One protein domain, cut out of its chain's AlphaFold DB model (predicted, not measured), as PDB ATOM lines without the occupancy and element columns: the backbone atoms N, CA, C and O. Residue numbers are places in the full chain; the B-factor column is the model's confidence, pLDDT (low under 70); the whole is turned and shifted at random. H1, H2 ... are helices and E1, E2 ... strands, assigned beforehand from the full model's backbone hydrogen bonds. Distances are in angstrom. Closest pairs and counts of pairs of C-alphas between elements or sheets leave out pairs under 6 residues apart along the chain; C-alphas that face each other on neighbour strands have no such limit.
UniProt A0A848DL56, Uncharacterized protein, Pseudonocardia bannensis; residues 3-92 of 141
ATOM      1  N   VAL A   3     240.959 174.243 165.545       57.53
ATOM      2  CA  VAL A   3     239.540 174.126 165.186       57.53
ATOM      3  C   VAL A   3     239.259 174.963 163.948       57.53
ATOM      4  O   VAL A   3     239.532 176.162 163.923       57.53
ATOM      5  N   ASP A   4     238.639 174.342 162.957       54.38
ATOM      6  CA  ASP A   4     237.890 175.066 161.939       54.38
ATOM      7  C   ASP A   4     236.394 174.983 162.269       54.38
ATOM      8  O   ASP A   4     235.877 173.889 162.507       54.38
ATOM      9  N   SER A   5     235.698 176.123 162.356       48.72
ATOM     10  CA  SER A   5     234.259 176.138 162.646       48.72
ATOM     11  C   SER A   5     233.520 177.214 161.863       48.72
ATOM     12  O   SER A   5     233.409 178.369 162.286       48.72
ATOM     13  N   GLY A   6     232.855 176.772 160.800       43.00
ATOM     14  CA  GLY A   6     231.584 177.360 160.417       43.00
ATOM     15  C   GLY A   6     230.452 176.937 161.368       43.00
ATOM     16  O   GLY A   6     230.596 176.116 162.277       43.00
ATOM     17  N   ARG A   7     229.329 177.630 161.219       47.50
ATOM     18  CA  ARG A   7     228.254 177.839 162.201       47.50
ATOM     19  C   ARG A   7     227.511 176.560 162.640       47.50
ATOM     20  O   ARG A   7     227.224 175.675 161.846       47.50
ATOM     21  N   SER A   8     227.126 176.528 163.917       54.53
ATOM     22  CA  SER A   8     226.398 175.459 164.629       54.53
ATOM     23  C   SER A   8     225.351 174.673 163.809       54.53
ATOM     24  O   SER A   8     224.245 175.175 163.594       54.53
ATOM     25  N   GLY A   9     225.646 173.413 163.461       56.12
ATOM     26  CA  GLY A   9     224.641 172.514 162.871       56.12
ATOM     27  C   GLY A   9     225.101 171.167 162.292       56.12
ATOM     28  O   GLY A   9     224.231 170.373 161.949       56.12
ATOM     29  N   GLY A  10     226.405 170.882 162.165       60.16
ATOM     30  CA  GLY A  10     226.874 169.717 161.398       60.16
ATOM     31  C   GLY A  10     227.759 168.699 162.122       60.16
ATOM     32  O   GLY A  10     228.060 168.799 163.317       60.16
ATOM     33  N   THR A  11     228.143 167.683 161.346       60.44
ATOM     34  CA  THR A  11     229.036 166.576 161.714       60.44
ATOM     35  C   THR A  11     230.374 167.092 162.251       60.44
ATOM     36  O   THR A  11     230.850 168.159 161.866       60.44
ATOM     37  N   ARG A  12     230.999 166.323 163.149       63.31
ATOM     38  CA  ARG A  12     232.318 166.629 163.719       63.31
ATOM     39  C   ARG A  12     233.281 165.494 163.410       63.31
ATOM     40  O   ARG A  12     232.937 164.340 163.656       63.31
ATOM     41  N   LEU A  13     234.472 165.820 162.918       67.88
ATOM     42  CA  LEU A  13     235.545 164.855 162.675       67.88
ATOM     43  C   LEU A  13     236.803 165.264 163.446       67.88
ATOM     44  O   LEU A  13     237.199 166.429 163.445       67.88
ATOM     45  N   GLY A  14     237.429 164.294 164.110       65.81
ATOM     46  CA  GLY A  14     238.740 164.456 164.733       65.81
ATOM     47  C   GLY A  14     239.796 163.720 163.923       65.81
ATOM     48  O   GLY A  14     239.621 162.537 163.636       65.81
ATOM     49  N   ALA A  15     240.878 164.412 163.575       67.50
ATOM     50  CA  ALA A  15     242.033 163.835 162.902       67.50
ATOM     51  C   ALA A  15     243.268 163.983 163.800       67.50
ATOM     52  O   ALA A  15     243.629 165.089 164.211       67.50
ATOM     53  N   GLU A  16     243.918 162.862 164.116       72.31
ATOM     54  CA  GLU A  16     245.194 162.879 164.827       72.31
ATOM     55  C   GLU A  16     246.351 162.727 163.840       72.31
ATOM     56  O   GLU A  16     246.483 161.708 163.161       72.31
ATOM     57  N   ALA A  17     247.212 163.741 163.778       70.81
ATOM     58  CA  ALA A  17     248.305 163.796 162.819       70.81
ATOM     59  C   ALA A  17     249.537 162.963 163.235       70.81
ATOM     60  O   ALA A  17     250.382 162.622 162.403       70.81
ATOM     61  N   SER A  18     249.644 162.594 164.516       64.38
ATOM     62  CA  SER A  18     250.798 161.892 165.102       64.38
ATOM     63  C   SER A  18     251.143 160.570 164.403       64.38
ATOM     64  O   SER A  18     252.310 160.178 164.371       64.38
ATOM     65  N   CYS A  19     250.148 159.882 163.833       64.50
ATOM     66  CA  CYS A  19     250.307 158.600 163.141       64.50
ATOM     67  C   CYS A  19     250.991 158.714 161.763       64.50
ATOM     68  O   CYS A  19     251.567 157.739 161.271       64.50
ATOM     69  N   TRP A  20     250.966 159.905 161.154       65.00
ATOM     70  CA  TRP A  20     251.541 160.180 159.835       65.00
ATOM     71  C   TRP A  20     253.024 160.558 159.886       65.00
ATOM     72  O   TRP A  20     253.743 160.338 158.906       65.00
ATOM     73  N   LEU A  21     253.504 161.059 161.032       66.62
ATOM     74  CA  LEU A  21     254.890 161.500 161.235       66.62
ATOM     75  C   LEU A  21     255.951 160.491 160.744       66.62
ATOM     76  O   LEU A  21     256.823 160.907 159.978       66.62
ATOM     77  N   PRO A  22     255.888 159.180 161.074       67.38
ATOM     78  CA  PRO A  22     256.903 158.211 160.643       67.38
ATOM     79  C   PRO A  22     256.837 157.835 159.154       67.38
ATOM     80  O   PRO A  22     257.678 157.069 158.690       67.38
ATOM     81  N   ARG A  23     255.811 158.290 158.420       67.12
ATOM     82  CA  ARG A  23     255.524 157.878 157.034       67.12
ATOM     83  C   ARG A  23     255.679 158.996 156.012       67.12
ATOM     84  O   ARG A  23     256.184 158.737 154.925       67.12
ATOM     85  N   ALA A  24     255.219 160.202 156.338       71.31
ATOM     86  CA  ALA A  24     255.160 161.320 155.395       71.31
ATOM     87  C   ALA A  24     256.211 162.411 155.672       71.31
ATOM     88  O   ALA A  24     256.541 163.185 154.773       71.31
ATOM     89  N   GLY A  25     256.747 162.477 156.896       78.25
ATOM     90  CA  GLY A  25     257.510 163.633 157.363       78.25
ATOM     91  C   GLY A  25     256.615 164.841 157.669       78.25
ATOM     92  O   GLY A  25     255.426 164.863 157.348       78.25
ATOM     93  N   GLN A  26     257.190 165.846 158.329       81.38
ATOM     94  CA  GLN A  26     256.449 166.993 158.863       81.38
ATOM     95  C   GLN A  26     255.907 167.924 157.760       81.38
ATOM     96  O   GLN A  26     254.723 168.253 157.772       81.38
ATOM     97  N   ASP A  27     256.724 168.276 156.765       81.06
ATOM     98  CA  ASP A  27     256.329 169.200 155.687       81.06
ATOM     99  C   ASP A  27     255.186 168.648 154.818       81.06
ATOM    100  O   ASP A  27     254.289 169.383 154.401       81.06
ATOM    101  N   SER A  28     255.201 167.338 154.551       82.25
ATOM    102  CA  SER A  28     254.172 166.663 153.750       82.25
ATOM    103  C   SER A  28     252.819 166.651 154.455       82.25
ATOM    104  O   SER A  28     251.796 166.823 153.801       82.25
ATOM    105  N   LEU A  29     252.813 166.469 155.782       84.06
ATOM    106  CA  LEU A  29     251.606 166.544 156.603       84.06
ATOM    107  C   LEU A  29     251.002 167.953 156.559       84.06
ATOM    108  O   LEU A  29     249.817 168.095 156.287       84.06
ATOM    109  N   ILE A  30     251.827 168.981 156.776       85.94
ATOM    110  CA  ILE A  30     251.398 170.387 156.744       85.94
ATOM    111  C   ILE A  30     250.776 170.741 155.390       85.94
ATOM    112  O   ILE A  30     249.692 171.318 155.339       85.94
ATOM    113  N   ARG A  31     251.399 170.319 154.281       83.56
ATOM    114  CA  ARG A  31     250.811 170.487 152.942       83.56
ATOM    115  C   ARG A  31     249.511 169.707 152.768       83.56
ATOM    116  O   ARG A  31     248.572 170.248 152.201       83.56
ATOM    117  N   TYR A  32     249.441 168.467 153.248       85.31
ATOM    118  CA  TYR A  32     248.225 167.659 153.166       85.31
ATOM    119  C   TYR A  32     247.054 168.308 153.918       85.31
ATOM    120  O   TYR A  32     245.981 168.449 153.342       85.31
ATOM    121  N   GLU A  33     247.255 168.768 155.157       86.12
ATOM    122  CA  GLU A  33     246.202 169.444 155.926       86.12
ATOM    123  C   GLU A  33     245.765 170.767 155.273       86.12
ATOM    124  O   GLU A  33     244.567 171.040 155.198       86.12
ATOM    125  N   ASN A  34     246.705 171.538 154.709       87.19
ATOM    126  CA  ASN A  34     246.398 172.747 153.939       87.19
ATOM    127  C   ASN A  34     245.522 172.470 152.707       87.19
ATOM    128  O   ASN A  34     244.610 173.233 152.401       87.19
ATOM    129  N   GLU A  35     245.808 171.389 151.976       86.19
ATOM    130  CA  GLU A  35     245.017 170.995 150.808       86.19
ATOM    131  C   GLU A  35     243.642 170.458 151.217       86.19
ATOM    132  O   GLU A  35     242.636 170.857 150.634       86.19
ATOM    133  N   VAL A  36     243.561 169.629 152.265       84.38
ATOM    134  CA  VAL A  36     242.283 169.128 152.805       84.38
ATOM    135  C   VAL A  36     241.365 170.278 153.229       84.38
ATOM    136  O   VAL A  36     240.161 170.203 152.979       84.38
ATOM    137  N   ALA A  37     241.912 171.369 153.780       83.69
ATOM    138  CA  ALA A  37     241.143 172.556 154.159       83.69
ATOM    139  C   ALA A  37     240.328 173.173 153.005       83.69
ATOM    140  O   ALA A  37     239.267 173.736 153.257       83.69
ATOM    141  N   ARG A  38     240.747 173.014 151.739       84.25
ATOM    142  CA  ARG A  38     239.981 173.488 150.566       84.25
ATOM    143  C   ARG A  38     238.701 172.700 150.294       84.25
ATOM    144  O   ARG A  38     237.818 173.198 149.601       84.25
ATOM    145  N   TYR A  39     238.616 171.470 150.796       85.62
ATOM    146  CA  TYR A  39     237.514 170.538 150.537       85.62
ATOM    147  C   TYR A  39     236.604 170.330 151.756       85.62
ATOM    148  O   TYR A  39     235.597 169.629 151.653       85.62
ATOM    149  N   ILE A  40     236.939 170.925 152.906       81.44
ATOM    150  CA  ILE A  40     236.087 170.926 154.098       81.44
ATOM    151  C   ILE A  40     234.908 171.886 153.848       81.44
ATOM    152  O   ILE A  40     235.129 173.077 153.633       81.44
ATOM    153  N   PRO A  41     233.649 171.409 153.856       79.75
ATOM    154  CA  PRO A  41     232.495 172.291 153.738       79.75
ATOM    155  C   PRO A  41     232.280 173.051 155.053       79.75
ATOM    156  O   PRO A  41     232.439 172.477 156.126       79.75
ATOM    157  N   GLU A  42     231.810 174.301 154.988       76.56
ATOM    158  CA  GLU A  42     231.641 175.185 156.161       76.56
ATOM    159  C   GLU A  42     230.768 174.602 157.296       76.56
ATOM    160  O   GLU A  42     230.776 175.100 158.418       76.56
ATOM    161  N   GLN A  43     229.961 173.574 157.022       74.62
ATOM    162  CA  GLN A  43     229.102 172.927 158.018       74.62
ATOM    163  C   GLN A  43     229.822 171.814 158.806       74.62
ATOM    164  O   GLN A  43     229.277 171.318 159.793       74.62
ATOM    165  N   LEU A  44     231.016 171.398 158.378       73.69
ATOM    166  CA  LEU A  44     231.825 170.356 159.003       73.69
ATOM    167  C   LEU A  44     232.841 170.990 159.959       73.69
ATOM    168  O   LEU A  44     233.667 171.791 159.545       73.69
ATOM    169  N   VAL A  45     232.822 170.585 161.231       77.38
ATOM    170  CA  VAL A  45     233.852 171.002 162.196       77.38
ATOM    171  C   VAL A  45     234.965 169.961 162.201       77.38
ATOM    172  O   VAL A  45     234.724 168.801 162.562       77.38
ATOM    173  N   VAL A  46     236.178 170.374 161.829       79.50
ATOM    174  CA  VAL A  46     237.372 169.518 161.846       79.50
ATOM    175  C   VAL A  46     238.313 169.944 162.968       79.50
ATOM    176  O   VAL A  46     238.599 171.127 163.161       79.50
ATOM    177  N   LEU A  47     238.773 168.951 163.730       82.12
ATOM    178  CA  LEU A  47     239.711 169.117 164.833       82.12
ATOM    179  C   LEU A  47     241.063 168.491 164.468       82.12
ATOM    180  O   LEU A  47     241.187 167.264 164.477       82.12
ATOM    181  N   CYS A  48     242.070 169.327 164.206       84.81
ATOM    182  CA  CYS A  48     243.442 168.876 163.966       84.81
ATOM    183  C   CYS A  48     244.232 168.804 165.286       84.81
ATOM    184  O   CYS A  48     244.294 169.764 166.075       84.81
ATOM    185  N   LEU A  49     244.831 167.638 165.548       84.56
ATOM    186  CA  LEU A  49     245.553 167.331 166.784       84.56
ATOM    187  C   LEU A  49     247.040 167.058 166.532       84.56
ATOM    188  O   LEU A  49     247.410 166.181 165.753       84.56
ATOM    189  N   TYR A  50     247.869 167.792 167.277       83.88
ATOM    190  CA  TYR A  50     249.328 167.792 167.208       83.88
ATOM    191  C   TYR A  50     249.913 167.580 168.615       83.88
ATOM    192  O   TYR A  50     249.611 168.356 169.525       83.88
ATOM    193  N   ASP A  51     250.760 166.561 168.793       84.50
ATOM    194  CA  ASP A  51     251.543 166.333 170.018       84.50
ATOM    195  C   ASP A  51     252.781 167.248 170.062       84.50
ATOM    196  O   ASP A  51     253.737 167.077 169.300       84.50
ATOM    197  N   LEU A  52     252.782 168.206 170.993       83.06
ATOM    198  CA  LEU A  52     253.858 169.189 171.178       83.06
ATOM    199  C   LEU A  52     255.232 168.559 171.484       83.06
ATOM    200  O   LEU A  52     256.246 169.227 171.313       83.06
ATOM    201  N   ASN A  53     255.281 167.295 171.918       84.38
ATOM    202  CA  ASN A  53     256.527 166.570 172.180       84.38
ATOM    203  C   ASN A  53     257.077 165.851 170.935       84.38
ATOM    204  O   ASN A  53     258.246 165.466 170.916       84.38
ATOM    205  N   ARG A  54     256.245 165.643 169.902       81.81
ATOM    206  CA  ARG A  54     256.611 164.962 168.642       81.81
ATOM    207  C   ARG A  54     256.800 165.931 167.471       81.81
ATOM    208  O   ARG A  54     257.544 165.624 166.538       81.81
ATOM    209  N   PHE A  55     256.128 167.082 167.493       82.12
ATOM    210  CA  PHE A  55     256.205 168.096 166.441       82.12
ATOM    211  C   PHE A  55     257.218 169.198 166.772       82.12
ATOM    212  O   PHE A  55     257.232 169.743 167.873       82.12
ATOM    213  N   GLY A  56     258.054 169.560 165.794       83.25
ATOM    214  CA  GLY A  56     258.978 170.687 165.925       83.25
ATOM    215  C   GLY A  56     258.252 172.038 165.930       83.25
ATOM    216  O   GLY A  56     257.185 172.185 165.334       83.25
ATOM    217  N   ALA A  57     258.861 173.052 166.552       85.88
ATOM    218  CA  ALA A  57     258.257 174.382 166.699       85.88
ATOM    219  C   ALA A  57     257.834 175.031 165.364       85.88
ATOM    220  O   ALA A  57     256.784 175.664 165.314       85.88
ATOM    221  N   GLY A  58     258.601 174.842 164.279       86.44
ATOM    222  CA  GLY A  58     258.235 175.350 162.947       86.44
ATOM    223  C   GLY A  58     256.905 174.779 162.445       86.44
ATOM    224  O   GLY A  58     256.008 175.529 162.079       86.44
ATOM    225  N   VAL A  59     256.735 173.460 162.560       85.00
ATOM    226  CA  VAL A  59     255.515 172.737 162.161       85.00
ATOM    227  C   VAL A  59     254.298 173.223 162.937       85.00
ATOM    228  O   VAL A  59     253.234 173.413 162.364       85.00
ATOM    229  N   LEU A  60     254.458 173.463 164.240       88.00
ATOM    230  CA  LEU A  60     253.386 173.979 165.091       88.00
ATOM    231  C   LEU A  60     253.009 175.421 164.730       88.00
ATOM    232  O   LEU A  60     251.831 175.766 164.747       88.00
ATOM    233  N   ILE A  61     253.990 176.259 164.380       89.62
ATOM    234  CA  ILE A  61     253.755 177.626 163.897       89.62
ATOM    235  C   ILE A  61     252.993 177.606 162.565       89.62
ATOM    236  O   ILE A  61     252.083 178.412 162.373       89.62
ATOM    237  N   ASP A  62     253.332 176.688 161.665       89.62
ATOM    238  CA  ASP A  62     252.669 176.566 160.369       89.62
ATOM    239  C   ASP A  62     251.268 175.958 160.484       89.62
ATOM    240  O   ASP A  62     250.331 176.528 159.931       89.62
ATOM    241  N   ALA A  63     251.084 174.928 161.315       88.00
ATOM    242  CA  ALA A  63     249.769 174.430 161.721       88.00
ATOM    243  C   ALA A  63     248.886 175.564 162.262       88.00
ATOM    244  O   ALA A  63     247.782 175.774 161.773       88.00
ATOM    245  N   ILE A  64     249.393 176.366 163.207       90.69
ATOM    246  CA  ILE A  64     248.671 177.543 163.709       90.69
ATOM    247  C   ILE A  64     248.286 178.472 162.554       90.69
ATOM    248  O   ILE A  64     247.127 178.852 162.463       90.69
ATOM    249  N   ARG A  65     249.200 178.826 161.644       91.06
ATOM    250  CA  ARG A  65     248.907 179.752 160.530       91.06
ATOM    251  C   ARG A  65     247.831 179.253 159.562       91.06
ATOM    252  O   ARG A  65     247.166 180.092 158.967       91.06
ATOM    253  N   MET A  66     247.651 177.945 159.393       88.50
ATOM    254  CA  MET A  66     246.708 177.370 158.418       88.50
ATOM    255  C   MET A  66     245.258 177.270 158.902       88.50
ATOM    256  O   MET A  66     244.389 176.913 158.113       88.50
ATOM    257  N   HIS A  67     244.970 177.565 160.171       89.31
ATOM    258  CA  HIS A  67     243.631 177.367 160.733       89.31
ATOM    259  C   HIS A  67     243.051 178.646 161.366       89.31
ATOM    260  O   HIS A  67     243.778 179.372 162.056       89.31
ATOM    261  N   PRO A  68     241.744 178.926 161.199       88.44
ATOM    262  CA  PRO A  68     241.143 180.178 161.656       88.44
ATOM    263  C   PRO A  68     240.874 180.236 163.164       88.44
ATOM    264  O   PRO A  68     240.755 181.334 163.707       88.44
ATOM    265  N   GLN A  69     240.819 179.106 163.879       89.69
ATOM    266  CA  GLN A  69     240.692 179.097 165.341       89.69
ATOM    267  C   GLN A  69     241.654 178.099 165.984       89.69
ATOM    268  O   GLN A  69     241.833 176.985 165.506       89.69
ATOM    269  N   VAL A  70     242.238 178.458 167.124       90.38
ATOM    270  CA  VAL A  70     243.135 177.592 167.906       90.38
ATOM    271  C   VAL A  70     242.544 177.311 169.284       90.38
ATOM    272  O   VAL A  70     241.924 178.186 169.887       90.38
ATOM    273  N   ILE A  71     242.753 176.101 169.808       86.56
ATOM    274  CA  ILE A  71     242.510 175.783 171.219       86.56
ATOM    275  C   ILE A  71     243.839 175.801 171.968       86.56
ATOM    276  O   ILE A  71     244.744 175.006 171.690       86.56
ATOM    277  N   VAL A  72     243.916 176.689 172.959       81.94
ATOM    278  CA  VAL A  72     245.033 176.799 173.902       81.94
ATOM    279  C   VAL A  72     244.472 176.619 175.310       81.94
ATOM    280  O   VAL A  72     243.570 177.341 175.735       81.94
ATOM    281  N   GLY A  73     244.962 175.607 176.031       82.50
ATOM    282  CA  GLY A  73     244.351 175.178 177.289       82.50
ATOM    283  C   GLY A  73     242.897 174.739 177.077       82.50
ATOM    284  O   GLY A  73     242.637 173.813 176.314       82.50
ATOM    285  N   ALA A  74     241.959 175.421 177.739       82.19
ATOM    286  CA  ALA A  74     240.518 175.165 177.650       82.19
ATOM    287  C   ALA A  74     239.743 176.237 176.850       82.19
ATOM    288  O   ALA A  74     238.518 176.304 176.946       82.19
ATOM    289  N   GLN A  75     240.429 177.106 176.099       83.00
ATOM    290  CA  GLN A  75     239.814 178.233 175.388       83.00
ATOM    291  C   GLN A  75     239.959 178.096 173.871       83.00
ATOM    292  O   GLN A  75     241.054 177.837 173.377       83.00
ATOM    293  N   VAL A  76     238.859 178.319 173.140       88.38
ATOM    294  CA  VAL A  76     238.858 178.519 171.682       88.38
ATOM    295  C   VAL A  76     239.146 179.992 171.402       88.38
ATOM    296  O   VAL A  76     238.456 180.868 171.925       88.38
ATOM    297  N   ILE A  77     240.148 180.267 170.574       89.38
ATOM    298  CA  ILE A  77     240.632 181.611 170.252       89.38
ATOM    299  C   ILE A  77     240.575 181.789 168.731       89.38
ATOM    300  O   ILE A  77     241.074 180.940 167.995       89.38
ATOM    301  N   GLN A  78     239.990 182.892 168.254       90.38
ATOM    302  CA  GLN A  78     240.102 183.303 166.847       90.38
ATOM    303  C   GLN A  78     241.566 183.623 166.548       90.38
ATOM    304  O   GLN A  78     242.166 184.447 167.236       90.38
ATOM    305  N   ASN A  79     242.157 182.958 165.562       90.81
ATOM    306  CA  ASN A  79     243.589 183.016 165.325       90.81
ATOM    307  C   ASN A  79     243.983 184.290 164.545       90.81
ATOM    308  O   ASN A  79     243.687 184.383 163.353       90.81
ATOM    309  N   PRO A  80     244.715 185.246 165.150       89.81
ATOM    310  CA  PRO A  80     245.139 186.463 164.456       89.81
ATOM    311  C   PRO A  80     246.256 186.213 163.428       89.81
ATOM    312  O   PRO A  80     246.580 187.107 162.652       89.81
ATOM    313  N   TYR A  81     246.858 185.019 163.421       91.31
ATOM    314  CA  TYR A  81     247.917 184.621 162.489       91.31
ATOM    315  C   TYR A  81     247.407 183.770 161.318       91.31
ATOM    316  O   TYR A  81     248.226 183.236 160.565       91.31
ATOM    317  N   TYR A  82     246.084 183.623 161.181       91.38
ATOM    318  CA  TYR A  82     245.464 182.815 160.137       91.38
ATOM    319  C   TYR A  82     245.806 183.328 158.731       91.38
ATOM    320  O   TYR A  82     245.841 184.532 158.469       91.38
ATOM    321  N   ARG A  83     246.046 182.383 157.825       90.75
ATOM    322  CA  ARG A  83     246.270 182.560 156.393       90.75
ATOM    323  C   ARG A  83     245.383 181.570 155.654       90.75
ATOM    324  O   ARG A  83     245.333 180.407 156.045       90.75
ATOM    325  N   SER A  84     244.745 181.999 154.567       88.31
ATOM    326  CA  SER A  84     244.007 181.058 153.714       88.31
ATOM    327  C   SER A  84     244.956 180.014 153.096       88.31
ATOM    328  O   SER A  84     246.160 180.287 152.976       88.31
ATOM    329  N   PRO A  85     244.451 178.851 152.641       86.06
ATOM    330  CA  PRO A  85     245.286 177.819 152.025       86.06
ATOM    331  C   PRO A  85     246.133 178.321 150.842       86.06
ATOM    332  O   PRO A  85     247.243 177.844 150.609       86.06
ATOM    333  N   GLU A  86     245.643 179.321 150.107       87.62
ATOM    334  CA  GLU A  86     246.311 179.984 148.978       87.62
ATOM    335  C   GLU A  86     247.460 180.873 149.469       87.62
ATOM    336  O   GLU A  86     248.572 180.813 148.943       87.62
ATOM    337  N   GLN A  87     247.209 181.668 150.514       88.12
ATOM    338  CA  GLN A  87     248.214 182.523 151.151       88.12
ATOM    339  C   GLN A  87     249.320 181.699 151.820       88.12
ATOM    340  O   GLN A  87     250.482 182.114 151.835       88.12
ATOM    341  N   PHE A  88     248.978 180.533 152.372       86.25
ATOM    342  CA  PHE A  88     249.949 179.625 152.967       86.25
ATOM    343  C   PHE A  88     250.852 178.974 151.909       86.25
ATOM    344  O   PHE A  88     252.073 179.001 152.067       86.25
ATOM    345  N   VAL A  89     250.287 178.470 150.801       85.12
ATOM    346  CA  VAL A  89     251.064 177.905 149.677       85.12
ATOM    347  C   VAL A  89     251.974 178.955 149.039       85.12
ATOM    348  O   VAL A  89     253.146 178.672 148.792       85.12
ATOM    349  N   ALA A  90     251.486 180.184 148.839       85.25
ATOM    350  CA  ALA A  90     252.292 181.282 148.301       85.25
ATOM    351  C   ALA A  90     253.509 181.631 149.185       85.25
ATOM    352  O   ALA A  90     254.541 182.059 148.669       85.25
ATOM    353  N   ALA A  91     253.408 181.428 150.503       81.69
ATOM    354  CA  ALA A  91     254.503 181.650 151.447       81.69
ATOM    355  C   ALA A  91     255.484 180.466 151.565       81.69
ATOM    356  O   ALA A  91     256.610 180.667 152.018       81.69
ATOM    357  N   HIS A  92     255.085 179.254 151.160       73.75
ATOM    358  CA  HIS A  92     255.872 178.022 151.315       73.75
ATOM    359  C   HIS A  92     256.006 177.243 149.991       73.75
ATOM    360  O   HIS A  92     255.569 176.086 149.901       73.75
TER     361      HIS A  92
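Overview. This is residues 3 to 92 of the 141 residues of an uncharacterized protein of Pseudonocardia bannensis (UniProt A0A848DL56). Two helices, H2 and H3, lie side by side and run the same way; at one end of the pair H4 packs on both of them, running back, while short H1 sits near H2. A narrow ribbon of two parallel strands, E1 and E2, runs the other way from H2 and H3, and the small hairpin of E3 and E4 lies apart from that ribbon, following H3. The printed part has 90 residues, with four named helices and four named strands in the order E1 H1 H2 E2 H3 E3 E4 H4, a mixed class of helices and strands. One sheet is E1 and E2, parallel; the other is E3 and E4, antiparallel. The whole is compact, with a radius of gyration of the C-alphas of 12.7 A and spans of 35 by 29 by 24 A.

Arrangement. Start with E1, residues 12 to 16, and its parallel neighbour E2, residues 45 to 49, at 16 degrees; look for N 13 and O 45 at 3.0 A and N 49 and O 15 at 3.1 A. Between them come H1, residues 21 to 24, and H2, residues 26 to 36, making a strand-helix-strand unit, two parallel neighbour strands joined through helices, with a right-handed crossover. H1 and H2 are close but not clearly touching; their closest C-alphas, of Leu 21 and Leu 29, are 7.6 A apart. H3, residues 57 to 66, touches H2 at a shallow tilt of 8 degrees, the same way, with the closest C-alphas, of Asn 34 and Met 66, 6.4 A apart. Next find the hairpin of E3, residues 69 to 72, and E4, residues 75 to 78, antiparallel at 148 degrees, with N 77 and O 70 at 2.8 A; E2 and E3 are apart. H4, residues 85 to 91, only just touches H2, with 3 pairs of C-alphas within 8 A, at a steep tilt of 38 degrees, opposite ways; the closest C-alphas, of Asn 34 and Pro 85, are 5.5 A apart. In H2, H3 and H4 every O i to N i+4 pair is within hydrogen-bond range, and H1 is too short for such a pair.

Along the chain. Find C-alpha 12 at (232.318, 166.629, 163.719), where E1 begins its 13.5 A. H2 begins at C-alpha 26, (256.449, 166.993, 158.863), and spans 15.6 A; E2 spans 13.1 A and H3 14.5 A. H4 ends at C-alpha 91, (254.503, 181.650, 151.447).

Size, cuts and confidence. The farthest C-alphas, of Gly 9 and Pro 22, are 35.4 A apart. The printed part has no cut and no long link. Mean pLDDT of the printed part is 79.3; look for values under 70 at residues 3 to 15 and 18 to 23.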